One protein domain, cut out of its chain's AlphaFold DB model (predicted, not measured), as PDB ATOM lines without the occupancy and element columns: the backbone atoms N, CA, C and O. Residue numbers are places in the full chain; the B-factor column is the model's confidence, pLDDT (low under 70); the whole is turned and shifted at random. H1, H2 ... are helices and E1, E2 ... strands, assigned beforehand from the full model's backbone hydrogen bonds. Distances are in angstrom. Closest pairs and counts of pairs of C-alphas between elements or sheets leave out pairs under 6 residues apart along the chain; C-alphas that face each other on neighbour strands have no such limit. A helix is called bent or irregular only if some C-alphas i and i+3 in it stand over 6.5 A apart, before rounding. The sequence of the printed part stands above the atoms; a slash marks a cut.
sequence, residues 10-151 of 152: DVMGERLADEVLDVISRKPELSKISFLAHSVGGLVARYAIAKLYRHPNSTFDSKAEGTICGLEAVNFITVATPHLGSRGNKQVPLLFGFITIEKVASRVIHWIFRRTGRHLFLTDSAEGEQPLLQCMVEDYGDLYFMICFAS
ATOM      1  N   ASP A  10      20.292 -50.109  49.008       85.00
ATOM      2  CA  ASP A  10      20.140 -49.161  50.112       85.00
ATOM      3  C   ASP A  10      19.995 -49.881  51.458       85.00
ATOM      4  O   ASP A  10      20.795 -49.672  52.360       85.00
ATOM      5  N   VAL A  11      19.053 -50.822  51.571       88.38
ATOM      6  CA  VAL A  11      18.796 -51.556  52.822       88.38
ATOM      7  C   VAL A  11      19.993 -52.417  53.212       88.38
ATOM      8  O   VAL A  11      20.358 -52.499  54.383       88.38
ATOM      9  N   MET A  12      20.615 -53.079  52.236       91.38
ATOM     10  CA  MET A  12      21.841 -53.835  52.480       91.38
ATOM     11  C   MET A  12      22.999 -52.915  52.887       91.38
ATOM     12  O   MET A  12      23.815 -53.308  53.715       91.38
ATOM     13  N   GLY A  13      23.068 -51.710  52.316       92.56
ATOM     14  CA  GLY A  13      24.081 -50.709  52.624       92.56
ATOM     15  C   GLY A  13      23.941 -50.145  54.034       92.56
ATOM     16  O   GLY A  13      24.940 -50.082  54.741       92.56
ATOM     17  N   GLU A  14      22.720 -49.824  54.474       93.38
ATOM     18  CA  GLU A  14      22.437 -49.418  55.863       93.38
ATOM     19  C   GLU A  14      22.866 -50.515  56.848       93.38
ATOM     20  O   GLU A  14      23.627 -50.256  57.773       93.38
ATOM     21  N   ARG A  15      22.495 -51.777  56.590       95.00
ATOM     22  CA  ARG A  15      22.910 -52.907  57.444       95.00
ATOM     23  C   ARG A  15      24.427 -53.075  57.510       95.00
ATOM     24  O   ARG A  15      24.961 -53.410  58.561       95.00
ATOM     25  N   LEU A  16      25.121 -52.883  56.386       96.25
ATOM     26  CA  LEU A  16      26.580 -52.927  56.365       96.25
ATOM     27  C   LEU A  16      27.178 -51.755  57.154       96.25
ATOM     28  O   LEU A  16      28.163 -51.951  57.859       96.25
ATOM     29  N   ALA A  17      26.595 -50.559  57.055       96.06
ATOM     30  CA  ALA A  17      27.034 -49.406  57.830       96.06
ATOM     31  C   ALA A  17      26.876 -49.647  59.341       96.06
ATOM     32  O   ALA A  17      27.828 -49.424  60.089       96.06
ATOM     33  N   ASP A  18      25.731 -50.181  59.771       96.56
ATOM     34  CA  ASP A  18      25.467 -50.540  61.168       96.56
ATOM     35  C   ASP A  18      26.477 -51.571  61.699       96.56
ATOM     36  O   ASP A  18      27.020 -51.405  62.791       96.56
ATOM     37  N   GLU A  19      26.793 -52.606  60.914       97.06
ATOM     38  CA  GLU A  19      27.791 -53.616  61.295       97.06
ATOM     39  C   GLU A  19      29.190 -53.001  61.445       97.06
ATOM     40  O   GLU A  19      29.905 -53.294  62.405       97.06
ATOM     41  N   VAL A  20      29.591 -52.114  60.525       96.56
ATOM     42  CA  VAL A  20      30.876 -51.407  60.623       96.56
ATOM     43  C   VAL A  20      30.929 -50.559  61.895       96.56
ATOM     44  O   VAL A  20      31.936 -50.600  62.604       96.56
ATOM     45  N   LEU A  21      29.853 -49.838  62.225       95.94
ATOM     46  CA  LEU A  21      29.764 -49.056  63.462       95.94
ATOM     47  C   LEU A  21      29.903 -49.938  64.706       95.94
ATOM     48  O   LEU A  21      30.689 -49.605  65.594       95.94
ATOM     49  N   ASP A  22      29.203 -51.073  64.753       97.19
ATOM     50  CA  ASP A  22      29.252 -52.010  65.881       97.19
ATOM     51  C   ASP A  22      30.647 -52.645  66.044       97.19
ATOM     52  O   ASP A  22      31.134 -52.876  67.154       97.19
ATOM     53  N   VAL A  23      31.351 -52.926  64.941       97.06
ATOM     54  CA  VAL A  23      32.747 -53.392  64.994       97.06
ATOM     55  C   VAL A  23      33.675 -52.307  65.546       97.06
ATOM     56  O   VAL A  23      34.487 -52.604  66.422       97.06
ATOM     57  N   ILE A  24      33.544 -51.063  65.077       94.69
ATOM     58  CA  ILE A  24      34.365 -49.933  65.540       94.69
ATOM     59  C   ILE A  24      34.126 -49.658  67.025       94.69
ATOM     60  O   ILE A  24      35.085 -49.490  67.776       94.69
ATOM     61  N   SER A  25      32.872 -49.671  67.489       94.81
ATOM     62  CA  SER A  25      32.566 -49.439  68.907       94.81
ATOM     63  C   SER A  25      33.149 -50.514  69.822       94.81
ATOM     64  O   SER A  25      33.495 -50.230  70.966       94.81
ATOM     65  N   ARG A  26      33.274 -51.750  69.323       97.19
ATOM     66  CA  ARG A  26      33.884 -52.868  70.057       97.19
ATOM     67  C   ARG A  26      35.415 -52.862  70.003       97.19
ATOM     68  O   ARG A  26      36.028 -53.533  70.830       97.19
ATOM     69  N   LYS A  27      36.020 -52.147  69.049       96.00
ATOM     70  CA  LYS A  27      37.472 -52.092  68.814       96.00
ATOM     71  C   LYS A  27      37.947 -50.654  68.566       96.00
ATOM     72  O   LYS A  27      38.267 -50.301  67.426       96.00
ATOM     73  N   PRO A  28      37.992 -49.808  69.611       91.81
ATOM     74  CA  PRO A  28      38.376 -48.401  69.481       91.81
ATOM     75  C   PRO A  28      39.836 -48.196  69.037       91.81
ATOM     76  O   PRO A  28      40.207 -47.091  68.662       91.81
ATOM     77  N   GLU A  29      40.670 -49.238  69.078       95.88
ATOM     78  CA  GLU A  29      42.051 -49.224  68.593       95.88
ATOM     79  C   GLU A  29      42.182 -49.280  67.063       95.88
ATOM     80  O   GLU A  29      43.281 -49.093  66.534       95.88
ATOM     81  N   LEU A  30      41.091 -49.560  66.341       96.25
ATOM     82  CA  LEU A  30      41.094 -49.521  64.883       96.25
ATOM     83  C   LEU A  30      41.396 -48.100  64.404       96.25
ATOM     84  O   LEU A  30      40.778 -47.136  64.842       96.25
ATOM     85  N   SER A  31      42.331 -47.983  63.466       95.06
ATOM     86  CA  SER A  31      42.726 -46.702  62.866       95.06
ATOM     87  C   SER A  31      42.482 -46.635  61.362       95.06
ATOM     88  O   SER A  31      42.441 -45.545  60.799       95.06
ATOM     89  N   LYS A  32      42.300 -47.788  60.707       95.19
ATOM     90  CA  LYS A  32      42.229 -47.917  59.249       95.19
ATOM     91  C   LYS A  32      41.108 -48.853  58.824       95.19
ATOM     92  O   LYS A  32      40.820 -49.830  59.516       95.19
ATOM     93  N   ILE A  33      40.536 -48.602  57.649       95.62
ATOM     94  CA  ILE A  33      39.530 -49.474  57.034       95.62
ATOM     95  C   ILE A  33      39.769 -49.652  55.532       95.62
ATOM     96  O   ILE A  33      40.241 -48.762  54.827       95.62
ATOM     97  N   SER A  34      39.455 -50.845  55.030       95.62
ATOM     98  CA  SER A  34      39.436 -51.173  53.604       95.62
ATOM     99  C   SER A  34      38.178 -51.963  53.279       95.62
ATOM    100  O   SER A  34      37.726 -52.779  54.082       95.62
ATOM    101  N   PHE A  35      37.651 -51.761  52.080       96.25
ATOM    102  CA  PHE A  35      36.480 -52.459  51.569       96.25
ATOM    103  C   PHE A  35      36.881 -53.277  50.341       96.25
ATOM    104  O   PHE A  35      37.377 -52.732  49.357       96.25
ATOM    105  N   LEU A  36      36.644 -54.588  50.393       95.75
ATOM    106  CA  LEU A  36      36.765 -55.497  49.256       95.75
ATOM    107  C   LEU A  36      35.394 -56.098  48.978       95.75
ATOM    108  O   LEU A  36      34.801 -56.723  49.857       95.75
ATOM    109  N   ALA A  37      34.897 -55.930  47.759       94.00
ATOM    110  CA  ALA A  37      33.557 -56.369  47.416       94.00
ATOM    111  C   ALA A  37      33.466 -56.984  46.016       94.00
ATOM    112  O   ALA A  37      34.246 -56.684  45.115       94.00
ATOM    113  N   HIS A  38      32.482 -57.860  45.829       89.81
ATOM    114  CA  HIS A  38      32.253 -58.573  44.577       89.81
ATOM    115  C   HIS A  38      30.795 -58.437  44.135       89.81
ATOM    116  O   HIS A  38      29.876 -58.543  44.952       89.81
ATOM    117  N   SER A  39      30.577 -58.261  42.829       87.19
ATOM    118  CA  SER A  39      29.247 -58.164  42.223       87.19
ATOM    119  C   SER A  39      28.383 -57.085  42.899       87.19
ATOM    120  O   SER A  39      28.851 -55.978  43.138       87.19
ATOM    121  N   VAL A  40      27.124 -57.380  43.232       86.88
ATOM    122  CA  VAL A  40      26.210 -56.451  43.925       86.88
ATOM    123  C   VAL A  40      26.796 -55.927  45.242       86.88
ATOM    124  O   VAL A  40      26.503 -54.798  45.629       86.88
ATOM    125  N   GLY A  41      27.671 -56.693  45.899       88.12
ATOM    126  CA  GLY A  41      28.327 -56.273  47.135       88.12
ATOM    127  C   GLY A  41      29.124 -54.977  46.988       88.12
ATOM    128  O   GLY A  41      29.229 -54.229  47.951       88.12
ATOM    129  N   GLY A  42      29.650 -54.667  45.796       91.69
ATOM    130  CA  GLY A  42      30.362 -53.406  45.575       91.69
ATOM    131  C   GLY A  42      29.446 -52.183  45.606       91.69
ATOM    132  O   GLY A  42      29.848 -51.143  46.117       91.69
ATOM    133  N   LEU A  43      28.194 -52.319  45.153       90.94
ATOM    134  CA  LEU A  43      27.184 -51.261  45.278       90.94
ATOM    135  C   LEU A  43      26.753 -51.075  46.738       90.94
ATOM    136  O   LEU A  43      26.585 -49.952  47.201       90.94
ATOM    137  N   VAL A  44      26.613 -52.183  47.470       93.75
ATOM    138  CA  VAL A  44      26.290 -52.178  48.904       93.75
ATOM    139  C   VAL A  44      27.401 -51.502  49.709       93.75
ATOM    140  O   VAL A  44      27.125 -50.629  50.527       93.75
ATOM    141  N   ALA A  45      28.660 -51.852  49.439       94.75
ATOM    142  CA  ALA A  45      29.820 -51.226  50.065       94.75
ATOM    143  C   ALA A  45      29.911 -49.733  49.727       94.75
ATOM    144  O   ALA A  45      30.117 -48.926  50.625       94.75
ATOM    145  N   ARG A  46      29.681 -49.351  48.464       92.94
ATOM    146  CA  ARG A  46      29.619 -47.940  48.051       92.94
ATOM    147  C   ARG A  46      28.559 -47.159  48.829       92.94
ATOM    148  O   ARG A  46      28.841 -46.049  49.269       92.94
ATOM    149  N   TYR A  47      27.380 -47.749  49.038       93.31
ATOM    150  CA  TYR A  47      26.339 -47.137  49.864       93.31
ATOM    151  C   TYR A  47      26.784 -46.945  51.314       93.31
ATOM    152  O   TYR A  47      26.691 -45.842  51.848       93.31
ATOM    153  N   ALA A  48      27.316 -47.996  51.937       94.75
ATOM    154  CA  ALA A  48      27.776 -47.931  53.321       94.75
ATOM    155  C   ALA A  48      28.898 -46.898  53.514       94.75
ATOM    156  O   ALA A  48      28.875 -46.143  54.482       94.75
ATOM    157  N   ILE A  49      29.851 -46.815  52.578       93.69
ATOM    158  CA  ILE A  49      30.937 -45.826  52.617       93.69
ATOM    159  C   ILE A  49      30.368 -44.407  52.611       93.69
ATOM    160  O   ILE A  49      30.728 -43.619  53.481       93.69
ATOM    161  N   ALA A  50      29.458 -44.089  51.686       89.81
ATOM    162  CA  ALA A  50      28.856 -42.759  51.609       89.81
ATOM    163  C   ALA A  50      28.099 -42.390  52.893       89.81
ATOM    164  O   ALA A  50      28.132 -41.238  53.317       89.81
ATOM    165  N   LYS A  51      27.465 -43.377  53.539       90.62
ATOM    166  CA  LYS A  51      26.752 -43.188  54.806       90.62
ATOM    167  C   LYS A  51      27.684 -42.948  55.999       90.62
ATOM    168  O   LYS A  51      27.341 -42.198  56.908       90.62
ATOM    169  N   LEU A  52      28.840 -43.606  56.007       91.81
ATOM    170  CA  LEU A  52      29.829 -43.536  57.085       91.81
ATOM    171  C   LEU A  52      30.850 -42.409  56.899       91.81
ATOM    172  O   LEU A  52      31.602 -42.109  57.832       91.81
ATOM    173  N   TYR A  53      30.913 -41.818  55.707       90.81
ATOM    174  CA  TYR A  53      31.864 -40.768  55.388       90.81
ATOM    175  C   TYR A  53      31.615 -39.533  56.250       90.81
ATOM    176  O   TYR A  53      30.504 -39.012  56.347       90.81
ATOM    177  N   ARG A  54      32.682 -39.049  56.878       86.25
ATOM    178  CA  ARG A  54      32.705 -37.797  57.622       86.25
ATOM    179  C   ARG A  54      33.600 -36.838  56.869       86.25
ATOM    180  O   ARG A  54      34.819 -37.030  56.822       86.25
ATOM    181  N   HIS A  55      32.976 -35.813  56.301       76.25
ATOM    182  CA  HIS A  55      33.701 -34.714  55.689       76.25
ATOM    183  C   HIS A  55      34.589 -34.048  56.753       76.25
ATOM    184  O   HIS A  55      34.152 -33.899  57.901       76.25
ATOM    185  N   PRO A  56      35.821 -33.640  56.416       71.69
ATOM    186  CA  PRO A  56      36.627 -32.823  57.312       71.69
ATOM    187  C   PRO A  56      35.827 -31.570  57.695       71.69
ATOM    188  O   PRO A  56      35.331 -30.852  56.822       71.69
ATOM    189  N   ASN A  57      35.641 -31.323  58.996       64.69
ATOM    190  CA  ASN A  57      34.965 -30.112  59.458       64.69
ATOM    191  C   ASN A  57      35.676 -28.888  58.865       64.69
ATOM    192  O   ASN A  57      36.903 -28.821  58.858       64.69
ATOM    193  N   SER A  58      34.902 -27.901  58.409       52.62
ATOM    194  CA  SER A  58      35.355 -26.641  57.802       52.62
ATOM    195  C   SER A  58      36.096 -25.701  58.774       52.62
ATOM    196  O   SER A  58      36.043 -24.480  58.639       52.62
ATOM    197  N   THR A  59      36.765 -26.242  59.786       51.03
ATOM    198  CA  THR A  59      37.592 -25.506  60.736       51.03
ATOM    199  C   THR A  59      39.051 -25.595  60.297       51.03
ATOM    200  O   THR A  59      39.789 -26.475  60.718       51.03
ATOM    201  N   PHE A  60      39.427 -24.650  59.435       47.12
ATOM    202  CA  PHE A  60      40.774 -24.088  59.257       47.12
ATOM    203  C   PHE A  60      41.962 -24.973  58.845       47.12
ATOM    204  O   PHE A  60      43.038 -24.410  58.665       47.12
ATOM    205  N   ASP A  61      41.795 -26.267  58.572       45.09
ATOM    206  CA  ASP A  61      42.845 -27.075  57.937       45.09
ATOM    207  C   ASP A  61      42.385 -27.614  56.581       45.09
ATOM    208  O   ASP A  61      41.711 -28.635  56.467       45.09
ATOM    209  N   SER A  62      42.812 -26.943  55.511       50.56
ATOM    210  CA  SER A  62      42.592 -27.312  54.102       50.56
ATOM    211  C   SER A  62      43.305 -28.605  53.663       50.56
ATOM    212  O   SER A  62      43.419 -28.874  52.469       50.56
ATOM    213  N   LYS A  63      43.802 -29.396  54.622       51.97
ATOM    214  CA  LYS A  63      44.523 -30.663  54.437       51.97
ATOM    215  C   LYS A  63      43.912 -31.841  55.198       51.97
ATOM    216  O   LYS A  63      44.466 -32.932  55.126       51.97
ATOM    217  N   ALA A  64      42.835 -31.645  55.958       59.34
ATOM    218  CA  ALA A  64      42.193 -32.764  56.635       59.34
ATOM    219  C   ALA A  64      41.503 -33.652  55.586       59.34
ATOM    220  O   ALA A  64      40.590 -33.199  54.902       59.34
ATOM    221  N   GLU A  65      41.969 -34.887  55.423       70.94
ATOM    222  CA  GLU A  65      41.330 -35.881  54.559       70.94
ATOM    223  C   GLU A  65      40.046 -36.395  55.228       70.94
ATOM    224  O   GLU A  65      39.956 -36.484  56.458       70.94
ATOM    225  N   GLY A  66      39.018 -36.692  54.431       80.12
ATOM    226  CA  GLY A  66      37.789 -37.272  54.962       80.12
ATOM    227  C   GLY A  66      38.027 -38.652  55.559       80.12
ATOM    228  O   GLY A  66      38.916 -39.386  55.141       80.12
ATOM    229  N   THR A  67      37.212 -39.015  56.546       90.31
ATOM    230  CA  THR A  67      37.343 -40.302  57.246       90.31
ATOM    231  C   THR A  67      36.091 -41.144  57.068       90.31
ATOM    232  O   THR A  67      35.001 -40.622  56.842       90.31
ATOM    233  N   ILE A  68      36.220 -42.459  57.230       90.94
ATOM    234  CA  ILE A  68      35.076 -43.371  57.292       90.94
ATOM    235  C   ILE A  68      34.837 -43.684  58.762       90.94
ATOM    236  O   ILE A  68      35.575 -44.450  59.378       90.94
ATOM    237  N   CYS A  69      33.833 -43.038  59.353       90.00
ATOM    238  CA  CYS A  69      33.537 -43.118  60.782       90.00
ATOM    239  C   CYS A  69      34.760 -42.841  61.694       90.00
ATOM    240  O   CYS A  69      34.907 -43.425  62.766       90.00
ATOM    241  N   GLY A  70      35.635 -41.911  61.298       88.81
ATOM    242  CA  GLY A  70      36.855 -41.586  62.050       88.81
ATOM    243  C   GLY A  70      38.037 -42.526  61.793       88.81
ATOM    244  O   GLY A  70      39.101 -42.297  62.359       88.81
ATOM    245  N   LEU A  71      37.880 -43.539  60.936       91.62
ATOM    246  CA  LEU A  71      38.985 -44.349  60.432       91.62
ATOM    247  C   LEU A  71      39.562 -43.746  59.150       91.62
ATOM    248  O   LEU A  71      38.821 -43.258  58.290       91.62
ATOM    249  N   GLU A  72      40.880 -43.842  59.004       91.25
ATOM    250  CA  GLU A  72      41.585 -43.578  57.751       91.25
ATOM    251  C   GLU A  72      41.144 -44.615  56.709       91.25
ATOM    252  O   GLU A  72      41.216 -45.831  56.935       91.25
ATOM    253  N   ALA A  73      40.648 -44.145  55.569       91.31
ATOM    254  CA  ALA A  73      40.300 -45.029  54.473       91.31
ATOM    255  C   ALA A  73      41.562 -45.401  53.689       91.31
ATOM    256  O   ALA A  73      42.394 -44.543  53.423       91.31
ATOM    257  N   VAL A  74      41.720 -46.686  53.357       92.88
ATOM    258  CA  VAL A  74      42.958 -47.175  52.718       92.88
ATOM    259  C   VAL A  74      42.719 -47.746  51.327       92.88
ATOM    260  O   VAL A  74      43.524 -47.529  50.434       92.88
ATOM    261  N   ASN A  75      41.673 -48.558  51.147       92.38
ATOM    262  CA  ASN A  75      41.360 -49.154  49.847       92.38
ATOM    263  C   ASN A  75      39.855 -49.366  49.682       92.38
ATOM    264  O   ASN A  75      39.194 -49.895  50.581       92.38
ATOM    265  N   PHE A  76      39.350 -49.093  48.480       93.94
ATOM    266  CA  PHE A  76      38.065 -49.593  48.001       93.94
ATOM    267  C   PHE A  76      38.268 -50.397  46.718       93.94
ATOM    268  O   PHE A  76      38.527 -49.851  45.648       93.94
ATOM    269  N   ILE A  77      38.148 -51.718  46.827       93.50
ATOM    270  CA  ILE A  77      38.373 -52.646  45.720       93.50
ATOM    271  C   ILE A  77      37.068 -53.360  45.413       93.50
ATOM    272  O   ILE A  77      36.455 -53.990  46.277       93.50
ATOM    273  N   THR A  78      36.656 -53.302  44.150       92.62
ATOM    274  CA  THR A  78      35.454 -53.988  43.685       92.62
ATOM    275  C   THR A  78      35.750 -54.860  42.478       92.62
ATOM    276  O   THR A  78      36.494 -54.474  41.581       92.62
ATOM    277  N   VAL A  79      35.158 -56.051  42.451       89.31
ATOM    278  CA  VAL A  79      35.335 -57.023  41.368       89.31
ATOM    279  C   VAL A  79      33.979 -57.333  40.751       89.31
ATOM    280  O   VAL A  79      33.015 -57.598  41.468       89.31
ATOM    281  N   ALA A  80      33.894 -57.282  39.418       86.00
ATOM    282  CA  ALA A  80      32.675 -57.573  38.655       86.00
ATOM    283  C   ALA A  80      31.422 -56.814  39.154       86.00
ATOM    284  O   ALA A  80      30.307 -57.331  39.103       86.00
ATOM    285  N   THR A  81      31.606 -55.604  39.691       85.62
ATOM    286  CA  THR A  81      30.521 -54.807  40.279       85.62
ATOM    287  C   THR A  81      29.825 -53.971  39.202       85.62
ATOM    288  O   THR A  81      30.505 -53.227  38.490       85.62
ATOM    289  N   PRO A  82      28.486 -54.043  39.074       84.50
ATOM    290  CA  PRO A  82      27.734 -53.290  38.074       84.50
ATOM    291  C   PRO A  82      27.522 -51.831  38.518       84.50
ATOM    292  O   PRO A  82      26.394 -51.413  38.765       84.50
ATOM    293  N   HIS A  83      28.604 -51.051  38.623       83.25
ATOM    294  CA  HIS A  83      28.585 -49.652  39.095       83.25
ATOM    295  C   HIS A  83      27.668 -48.727  38.288       83.25
ATOM    296  O   HIS A  83      27.158 -47.758  38.834       83.25
ATOM    297  N   LEU A  84      27.435 -49.042  37.011       79.31
ATOM    298  CA  LEU A  84      26.559 -48.289  36.103       79.31
ATOM    299  C   LEU A  84      25.206 -48.985  35.860       79.31
ATOM    300  O   LEU A  84      24.458 -48.619  34.957       79.31
ATOM    301  N   GLY A  85      24.903 -50.027  36.632       74.81
ATOM    302  CA  GLY A  85      23.767 -50.903  36.380       74.81
ATOM    303  C   GLY A  85      24.013 -51.880  35.224       74.81
ATOM    304  O   GLY A  85      25.115 -52.010  34.696       74.81
ATOM    305  N   SER A  86      22.970 -52.625  34.862       66.06
ATOM    306  CA  SER A  86      23.003 -53.712  33.866       66.06
ATOM    307  C   SER A  86      22.024 -53.475  32.702       66.06
ATOM    308  O   SER A  86      21.669 -54.387  31.954       66.06
ATOM    309  N   ARG A  87      21.541 -52.236  32.542       61.06
ATOM    310  CA  ARG A  87      20.547 -51.874  31.526       61.06
ATOM    311  C   ARG A  87      21.224 -51.564  30.183       61.06
ATOM    312  O   ARG A  87      21.659 -50.443  29.959       61.06
ATOM    313  N   GLY A  88      21.264 -52.534  29.264       47.72
ATOM    314  CA  GLY A  88      21.662 -52.280  27.874       47.72
ATOM    315  C   GLY A  88      22.187 -53.493  27.103       47.72
ATOM    316  O   GLY A  88      22.942 -54.302  27.623       47.72
ATOM    317  N   ASN A  89      21.823 -53.540  25.814       42.44
ATOM    318  CA  ASN A  89      22.430 -54.331  24.734       42.44
ATOM    319  C   ASN A  89      22.045 -55.816  24.537       42.44
ATOM    320  O   ASN A  89      22.924 -56.611  24.223       42.44
ATOM    321  N   LYS A  90      20.755 -56.202  24.641       48.69
ATOM    322  CA  LYS A  90      20.183 -57.546  24.295       48.69
ATOM    323  C   LYS A  90      20.869 -58.781  24.915       48.69
ATOM    324  O   LYS A  90      20.418 -59.901  24.708       48.69
ATOM    325  N   GLN A  91      21.931 -58.587  25.673       46.81
ATOM    326  CA  GLN A  91      22.595 -59.559  26.506       46.81
ATOM    327  C   GLN A  91      21.933 -59.425  27.865       46.81
ATOM    328  O   GLN A  91      21.791 -58.321  28.374       46.81
ATOM    329  N   VAL A  92      21.478 -60.529  28.433       49.44
ATOM    330  CA  VAL A  92      21.097 -60.641  29.842       49.44
ATOM    331  C   VAL A  92      22.385 -60.774  30.666       49.44
ATOM    332  O   VAL A  92      22.863 -61.890  30.886       49.44
ATOM    333  N   PRO A  93      23.010 -59.684  31.149       45.50
ATOM    334  CA  PRO A  93      24.359 -59.721  31.706       45.50
ATOM    335  C   PRO A  93      24.308 -59.965  33.221       45.50
ATOM    336  O   PRO A  93      25.171 -59.528  33.971       45.50
ATOM    337  N   LEU A  94      23.264 -60.655  33.682       48.16
ATOM    338  CA  LEU A  94      22.999 -60.918  35.094       48.16
ATOM    339  C   LEU A  94      23.243 -62.389  35.466       48.16
ATOM    340  O   LEU A  94      23.208 -62.748  36.637       48.16
ATOM    341  N   LEU A  95      23.498 -63.239  34.463       51.34
ATOM    342  CA  LEU A  95      23.627 -64.695  34.592       51.34
ATOM    343  C   LEU A  95      24.903 -65.243  33.932       51.34
ATOM    344  O   LEU A  95      24.915 -66.386  33.480       51.34
ATOM    345  N   PHE A  96      25.962 -64.431  33.830       50.72
ATOM    346  CA  PHE A  96      27.265 -64.876  33.307       50.72
ATOM    347  C   PHE A  96      27.184 -65.616  31.948       50.72
ATOM    348  O   PHE A  96      27.930 -66.559  31.705       50.72
ATOM    349  N   GLY A  97      26.260 -65.229  31.058       48.44
ATOM    350  CA  GLY A  97      26.166 -65.808  29.710       48.44
ATOM    351  C   GLY A  97      25.555 -67.217  29.600       48.44
ATOM    352  O   GLY A  97      25.635 -67.813  28.527       48.44
ATOM    353  N   PHE A  98      24.901 -67.763  30.633       47.31
ATOM    354  CA  PHE A  98      24.191 -69.050  30.519       47.31
ATOM    355  C   PHE A  98      22.758 -68.885  29.978       47.31
ATOM    356  O   PHE A  98      21.781 -68.757  30.717       47.31
ATOM    357  N   ILE A  99      22.642 -68.950  28.650       43.84
ATOM    358  CA  ILE A  99      21.415 -68.871  27.825       43.84
ATOM    359  C   ILE A  99      20.297 -69.845  28.262       43.84
ATOM    360  O   ILE A  99      19.111 -69.602  28.052       43.84
ATOM    361  N   THR A 100      20.638 -70.963  28.908       42.94
ATOM    362  CA  THR A 100      19.668 -71.967  29.384       42.94
ATOM    363  C   THR A 100      18.851 -71.511  30.591       42.94
ATOM    364  O   THR A 100      17.746 -72.015  30.797       42.94
ATOM    365  N   ILE A 101      19.335 -70.532  31.360       52.28
ATOM    366  CA  ILE A 101      18.601 -69.993  32.507       52.28
ATOM    367  C   ILE A 101      17.554 -68.961  32.054       52.28
ATOM    368  O   ILE A 101      16.550 -68.812  32.737       52.28
ATOM    369  N   GLU A 102      17.673 -68.328  30.878       46.56
ATOM    370  CA  GLU A 102      16.717 -67.309  30.393       46.56
ATOM    371  C   GLU A 102      15.261 -67.794  30.306       46.56
ATOM    372  O   GLU A 102      14.326 -67.054  30.627       46.56
ATOM    373  N   LYS A 103      15.034 -69.054  29.918       45.25
ATOM    374  CA  LYS A 103      13.673 -69.602  29.774       45.25
ATOM    375  C   LYS A 103      12.992 -69.887  31.113       45.25
ATOM    376  O   LYS A 103      11.770 -69.818  31.194       45.25
ATOM    377  N   VAL A 104      13.768 -70.162  32.159       49.06
ATOM    378  CA  VAL A 104      13.256 -70.333  33.527       49.06
ATOM    379  C   VAL A 104      13.220 -68.980  34.237       49.06
ATOM    380  O   VAL A 104      12.205 -68.617  34.821       49.06
ATOM    381  N   ALA A 105      14.269 -68.173  34.096       46.12
ATOM    382  CA  ALA A 105      14.379 -66.837  34.660       46.12
ATOM    383  C   ALA A 105      13.303 -65.886  34.138       46.12
ATOM    384  O   ALA A 105      12.773 -65.142  34.939       46.12
ATOM    385  N   SER A 106      12.875 -65.933  32.874       47.59
ATOM    386  CA  SER A 106      11.778 -65.066  32.393       47.59
ATOM    387  C   SER A 106      10.460 -65.225  33.169       47.59
ATOM    388  O   SER A 106       9.720 -64.257  33.303       47.59
ATOM    389  N   ARG A 107      10.183 -66.400  33.757       45.59
ATOM    390  CA  ARG A 107       9.009 -66.615  34.629       45.59
ATOM    391  C   ARG A 107       9.247 -66.254  36.096       45.59
ATOM    392  O   ARG A 107       8.284 -66.054  36.827       45.59
ATOM    393  N   VAL A 108      10.505 -66.173  36.530       47.19
ATOM    394  CA  VAL A 108      10.887 -65.984  37.944       47.19
ATOM    395  C   VAL A 108      11.640 -64.659  38.173       47.19
ATOM    396  O   VAL A 108      11.902 -64.285  39.308       47.19
ATOM    397  N   ILE A 109      11.933 -63.890  37.119       47.97
ATOM    398  CA  ILE A 109      12.702 -62.635  37.140       47.97
ATOM    399  C   ILE A 109      12.023 -61.607  38.036       47.97
ATOM    400  O   ILE A 109      12.680 -61.028  38.892       47.97
ATOM    401  N   HIS A 110      10.702 -61.462  37.956       49.59
ATOM    402  CA  HIS A 110       9.956 -60.546  38.826       49.59
ATOM    403  C   HIS A 110       9.989 -60.964  40.310       49.59
ATOM    404  O   HIS A 110       9.777 -60.138  41.193       49.59
ATOM    405  N   TRP A 111      10.270 -62.242  40.591       45.41
ATOM    406  CA  TRP A 111      10.310 -62.822  41.937       45.41
ATOM    407  C   TRP A 111      11.723 -62.859  42.540       45.41
ATOM    408  O   TRP A 111      11.876 -62.654  43.743       45.41
ATOM    409  N   ILE A 112      12.751 -63.082  41.711       47.19
ATOM    410  CA  ILE A 112      14.171 -63.111  42.098       47.19
ATOM    411  C   ILE A 112      14.750 -61.693  42.189       47.19
ATOM    412  O   ILE A 112      15.597 -61.440  43.032       47.19
ATOM    413  N   PHE A 113      14.275 -60.737  41.388       52.38
ATOM    414  CA  PHE A 113      14.853 -59.391  41.282       52.38
ATOM    415  C   PHE A 113      14.046 -58.306  42.003       52.38
ATOM    416  O   PHE A 113      13.896 -57.215  41.468       52.38
ATOM    417  N   ARG A 114      13.555 -58.593  43.221       69.44
ATOM    418  CA  ARG A 114      12.652 -57.731  44.022       69.44
ATOM    419  C   ARG A 114      13.019 -56.237  44.029       69.44
ATOM    420  O   ARG A 114      12.568 -55.505  43.158       69.44
ATOM    421  N   ARG A 115      13.767 -55.739  45.018       70.88
ATOM    422  CA  ARG A 115      14.165 -54.318  45.068       70.88
ATOM    423  C   ARG A 115      15.573 -54.127  44.509       70.88
ATOM    424  O   ARG A 115      15.780 -53.247  43.682       70.88
ATOM    425  N   THR A 116      16.490 -55.047  44.824       65.62
ATOM    426  CA  THR A 116      17.864 -55.076  44.285       65.62
ATOM    427  C   THR A 116      17.901 -55.071  42.757       65.62
ATOM    428  O   THR A 116      18.701 -54.366  42.153       65.62
ATOM    429  N   GLY A 117      17.017 -55.829  42.108       63.97
ATOM    430  CA  GLY A 117      16.966 -55.856  40.651       63.97
ATOM    431  C   GLY A 117      16.446 -54.569  40.028       63.97
ATOM    432  O   GLY A 117      16.962 -54.166  38.990       63.97
ATOM    433  N   ARG A 118      15.491 -53.887  40.676       67.62
ATOM    434  CA  ARG A 118      15.055 -52.561  40.224       67.62
ATOM    435  C   ARG A 118      16.205 -51.559  40.247       67.62
ATOM    436  O   ARG A 118      16.389 -50.858  39.262       67.62
ATOM    437  N   HIS A 119      17.031 -51.591  41.295       70.25
ATOM    438  CA  HIS A 119      18.228 -50.750  41.388       70.25
ATOM    439  C   HIS A 119      19.217 -51.086  40.254       70.25
ATOM    440  O   HIS A 119      19.612 -50.218  39.481       70.25
ATOM    441  N   LEU A 120      19.560 -52.369  40.073       68.81
ATOM    442  CA  LEU A 120      20.497 -52.806  39.025       68.81
ATOM    443  C   LEU A 120      20.055 -52.437  37.604       68.81
ATOM    444  O   LEU A 120      20.900 -52.206  36.740       68.81
ATOM    445  N   PHE A 121      18.749 -52.412  37.345       72.25
ATOM    446  CA  PHE A 121      18.188 -52.086  36.037       72.25
ATOM    447  C   PHE A 121      17.714 -50.638  35.903       72.25
ATOM    448  O   PHE A 121      17.135 -50.307  34.867       72.25
ATOM    449  N   LEU A 122      17.981 -49.774  36.890       68.56
ATOM    450  CA  LEU A 122      17.569 -48.368  36.875       68.56
ATOM    451  C   LEU A 122      16.049 -48.231  36.645       68.56
ATOM    452  O   LEU A 122      15.599 -47.515  35.749       68.56
ATOM    453  N   THR A 123      15.253 -49.025  37.362       68.00
ATOM    454  CA  THR A 123      13.776 -49.033  37.293       68.00
ATOM    455  C   THR A 123      13.123 -48.727  38.638       68.00
ATOM    456  O   THR A 123      11.937 -48.978  38.837       68.00
ATOM    457  N   ASP A 124      13.903 -48.205  39.577       72.75
ATOM    458  CA  ASP A 124      13.511 -47.827  40.930       72.75
ATOM    459  C   ASP A 124      13.165 -46.343  41.096       72.75
ATOM    460  O   ASP A 124      12.836 -45.932  42.203       72.75
ATOM    461  N   SER A 125      13.174 -45.560  40.015       67.25
ATOM    462  CA  SER A 125      12.705 -44.169  40.014       67.25
ATOM    463  C   SER A 125      11.222 -44.083  40.401       67.25
ATOM    464  O   SER A 125      10.365 -44.590  39.668       67.25
ATOM    465  N   ALA A 126      10.916 -43.424  41.519       63.44
ATOM    466  CA  ALA A 126       9.575 -42.909  41.793       63.44
ATOM    467  C   ALA A 126       9.312 -41.660  40.926       63.44
ATOM    468  O   ALA A 126      10.241 -41.120  40.324       63.44
ATOM    469  N   GLU A 127       8.058 -41.212  40.815       54.62
ATOM    470  CA  GLU A 127       7.694 -40.048  39.993       54.62
ATOM    471  C   GLU A 127       8.528 -38.805  40.368       54.62
ATOM    472  O   GLU A 127       8.280 -38.158  41.380       54.62
ATOM    473  N   GLY A 128       9.525 -38.481  39.532       57.75
ATOM    474  CA  GLY A 128      10.386 -37.300  39.664       57.75
ATOM    475  C   GLY A 128      11.781 -37.537  40.261       57.75
ATOM    476  O   GLY A 128      12.610 -36.632  40.179       57.75
ATOM    477  N   GLU A 129      12.080 -38.722  40.800       68.81
ATOM    478  CA  GLU A 129      13.385 -39.037  41.405       68.81
ATOM    479  C   GLU A 129      14.304 -39.824  40.460       68.81
ATOM    480  O   GLU A 129      13.854 -40.628  39.638       68.81
ATOM    481  N   GLN A 130      15.617 -39.600  40.580       72.75
ATOM    482  CA  GLN A 130      16.618 -40.364  39.832       72.75
ATOM    483  C   GLN A 130      16.795 -41.767  40.454       72.75
ATOM    484  O   GLN A 130      16.697 -41.912  41.672       72.75
ATOM    485  N   PRO A 131      17.069 -42.810  39.650       79.19
ATOM    486  CA  PRO A 131      17.392 -44.147  40.156       79.19
ATOM    487  C   PRO A 131      18.571 -44.134  41.140       79.19
ATOM    488  O   PRO A 131      19.540 -43.404  40.923       79.19
ATOM    489  N   LEU A 132      18.572 -45.005  42.157       76.62
ATOM    490  CA  LEU A 132      19.600 -44.987  43.208       76.62
ATOM    491  C   LEU A 132      21.029 -45.091  42.656       76.62
ATOM    492  O   LEU A 132      21.917 -44.379  43.110       76.62
ATOM    493  N   LEU A 133      21.269 -45.965  41.672       78.56
ATOM    494  CA  LEU A 133      22.608 -46.114  41.083       78.56
ATOM    495  C   LEU A 133      23.073 -44.840  40.382       78.56
ATOM    496  O   LEU A 133      24.269 -44.585  40.344       78.56
ATOM    497  N   GLN A 134      22.148 -44.048  39.841       77.88
ATOM    498  CA  GLN A 134      22.473 -42.757  39.253       77.88
ATOM    499  C   GLN A 134      22.784 -41.732  40.345       77.88
ATOM    500  O   GLN A 134      23.792 -41.042  40.246       77.88
ATOM    501  N   CYS A 135      22.007 -41.716  41.433       77.69
ATOM    502  CA  CYS A 135      22.314 -40.908  42.616       77.69
ATOM    503  C   CYS A 135      23.651 -41.281  43.265       77.69
ATOM    504  O   CYS A 135      24.218 -40.457  43.953       77.69
ATOM    505  N   MET A 136      24.166 -42.498  43.066       81.38
ATOM    506  CA  MET A 136      25.492 -42.895  43.555       81.38
ATOM    507  C   MET A 136      26.646 -42.356  42.705       81.38
ATOM    508  O   MET A 136      27.794 -42.467  43.125       81.38
ATOM    509  N   VAL A 137      26.389 -41.854  41.494       79.00
ATOM    510  CA  VAL A 137      27.429 -41.287  40.613       79.00
ATOM    511  C   VAL A 137      27.736 -39.831  40.976       79.00
ATOM    512  O   VAL A 137      28.837 -39.364  40.704       79.00
ATOM    513  N   GLU A 138      26.802 -39.156  41.638       75.06
ATOM    514  CA  GLU A 138      26.908 -37.778  42.122       75.06
ATOM    515  C   GLU A 138      26.734 -37.766  43.654       75.06
ATOM    516  O   GLU A 138      26.314 -38.763  44.233       75.06
ATOM    517  N   ASP A 139      27.070 -36.681  44.353       75.75
ATOM    518  CA  ASP A 139      26.674 -36.562  45.766       75.75
ATOM    519  C   ASP A 139      25.169 -36.249  45.845       75.75
ATOM    520  O   ASP A 139      24.659 -35.434  45.072       75.75
ATOM    521  N   TYR A 140      24.440 -36.891  46.764       71.50
ATOM    522  CA  TYR A 140      22.978 -36.781  46.835       71.50
ATOM    523  C   TYR A 140      22.486 -36.636  48.278       71.50
ATOM    524  O   TYR A 140      22.628 -37.548  49.096       71.50
ATOM    525  N   GLY A 141      21.867 -35.493  48.590       75.88
ATOM    526  CA  GLY A 141      21.452 -35.158  49.955       75.88
ATOM    527  C   GLY A 141      22.651 -35.118  50.909       75.88
ATOM    528  O   GLY A 141      23.653 -34.476  50.608       75.88
ATOM    529  N   ASP A 142      22.556 -35.841  52.027       72.50
ATOM    530  CA  ASP A 142      23.635 -35.984  53.020       72.50
ATOM    531  C   ASP A 142      24.607 -37.145  52.704       72.50
ATOM    532  O   ASP A 142      25.415 -37.530  53.549       72.50
ATOM    533  N   LEU A 143      24.506 -37.760  51.518       74.94
ATOM    534  CA  LEU A 143      25.329 -38.904  51.113       74.94
ATOM    535  C   LEU A 143      26.413 -38.473  50.119       74.94
ATOM    536  O   LEU A 143      26.132 -38.082  48.985       74.94
ATOM    537  N   TYR A 144      27.669 -38.614  50.543       76.00
ATOM    538  CA  TYR A 144      28.855 -38.184  49.799       76.00
ATOM    539  C   TYR A 144      29.399 -39.285  48.876       76.00
ATOM    540  O   TYR A 144      30.518 -39.762  49.065       76.00
ATOM    541  N   PHE A 145      28.604 -39.753  47.911       76.69
ATOM    542  CA  PHE A 145      28.976 -40.891  47.059       76.69
ATOM    543  C   PHE A 145      30.144 -40.639  46.099       76.69
ATOM    544  O   PHE A 145      30.736 -41.610  45.620       76.69
ATOM    545  N   MET A 146      30.449 -39.382  45.771       71.75
ATOM    546  CA  MET A 146      31.558 -39.008  44.896       71.75
ATOM    547  C   MET A 146      32.738 -38.491  45.720       71.75
ATOM    548  O   MET A 146      33.860 -38.973  45.550       71.75
ATOM    549  N   ILE A 147      32.485 -37.561  46.649       61.66
ATOM    550  CA  ILE A 147      33.536 -36.953  47.479       61.66
ATOM    551  C   ILE A 147      34.234 -37.994  48.361       61.66
ATOM    552  O   ILE A 147      35.446 -37.889  48.564       61.66
ATOM    553  N   CYS A 148      33.531 -39.037  48.826       64.19
ATOM    554  CA  CYS A 148      34.169 -40.051  49.661       64.19
ATOM    555  C   CYS A 148      35.340 -40.733  48.952       64.19
ATOM    556  O   CYS A 148      36.376 -40.915  49.572       64.19
ATOM    557  N   PHE A 149      35.232 -41.040  47.654       68.06
ATOM    558  CA  PHE A 149      36.285 -41.738  46.906       68.06
ATOM    559  C   PHE A 149      37.491 -40.869  46.573       68.06
ATOM    560  O   PHE A 149      38.539 -41.411  46.254       68.06
ATOM    561  N   ALA A 150      37.382 -39.544  46.669       64.44
ATOM    562  CA  ALA A 150      38.557 -38.681  46.585       64.44
ATOM    563  C   ALA A 150      39.450 -38.787  47.839       64.44
ATOM    564  O   ALA A 150      40.581 -38.314  47.813       64.44
ATOM    565  N   SER A 151      38.934 -39.376  48.928       57.84
ATOM    566  CA  SER A 151      39.635 -39.576  50.207       57.84
ATOM    567  C   SER A 151      40.060 -41.037  50.456       57.84
ATOM    568  O   SER A 151      40.474 -41.341  51.570       57.84
TER     569      SER A 151
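This is residues 10 to 151 of the 152 residues of the protein "DUF676 domain-containing protein" of Hordeum vulgare subsp. vulgare (UniProt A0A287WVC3). A small two-strand parallel sheet, E1 beside E2, has helix H2 packed on it, and the long helix H1 crosses H2 on another side; this is the core of an elongated model. Helix H3 lies far off toward one end, beyond the long unnamed stretch 80 to 101, residues 58 to 63 stick out at the other end, and the short helices H4, H5 and H6 lie along the later part of the chain. The printed part has 142 residues, with six named helices and two named strands in the order H1 E1 H2 E2 H3 H4 H5 H6; the class is mixed, helices and strands, with under half of the residues in named elements. It is only just loose, close to compact, with a radius of gyration of the C-alphas of 17.5 A, and spans 58 by 34 by 21 A.

E1, residues 32 to 38, and E2, residues 72 to 79, are parallel neighbours at 9 degrees, with N 35 and O 75 at 2.8 A and N 74 and O 33 at 2.9 A, within hydrogen-bond range. With H2, residues 40 to 52, they form a strand-helix-strand unit, two parallel strands with a helix between them along the chain, whose crossover is right-handed. The closest C-alphas of H2 and E2 are those of Gly 42 and Thr 78, 5.5 A apart. H1, residues 10 to 26, touches H2 with residues 10 to 17 alone, closest at the C-alphas of Gly 13 and Val 44, 4.6 A apart, at a steep tilt of 58 degrees, the same way. H6, residues 147 to 151, is close to H2 but not clearly touching, with the closest C-alphas, of Ala 50 and Cys 148, 6.3 A apart. H4, residues 116 to 120, and H5, residues 132 to 135, only just touch, with 3 pairs of C-alphas within 8 A, the closest those of His 119 and Leu 132 at 6.2 A. H3, residues 102 to 112, touches no helix, and it and H4 meet only through their link. Each O i to N i+4 pair is within hydrogen-bond range in H1, H2 and H4; H3 has 4 of 7, H6 has 0 of 1 but 2 of 2 O i to N i+3 pairs, and H5 is too short for an i+4 pair.

H1 is 24.5 A long from C-alpha 10 at (20.140, -49.161, 50.112), E1 20.7 A, H2 18.8 A and E2 22.1 A, from C-alpha 72 at (41.585, -43.578, 57.751). H3 is 12.7 A long and irregular, with C-alphas 107 and 110 7.4 A apart. H4, H5 and H6 are short, and H6 ends with C-alpha 151 at (39.635, -39.576, 50.207).

The C-alphas farthest apart are those of Phe 60 and Lys 103, 60.6 A. The printed part has no cut; the links H2 to E2, E2 to H3, H4 to H5 and H5 to H6 are long. The mean pLDDT of the printed part is 75.0, and 53 residues are under 70, among them residues 57 to 64 and 86 to 114.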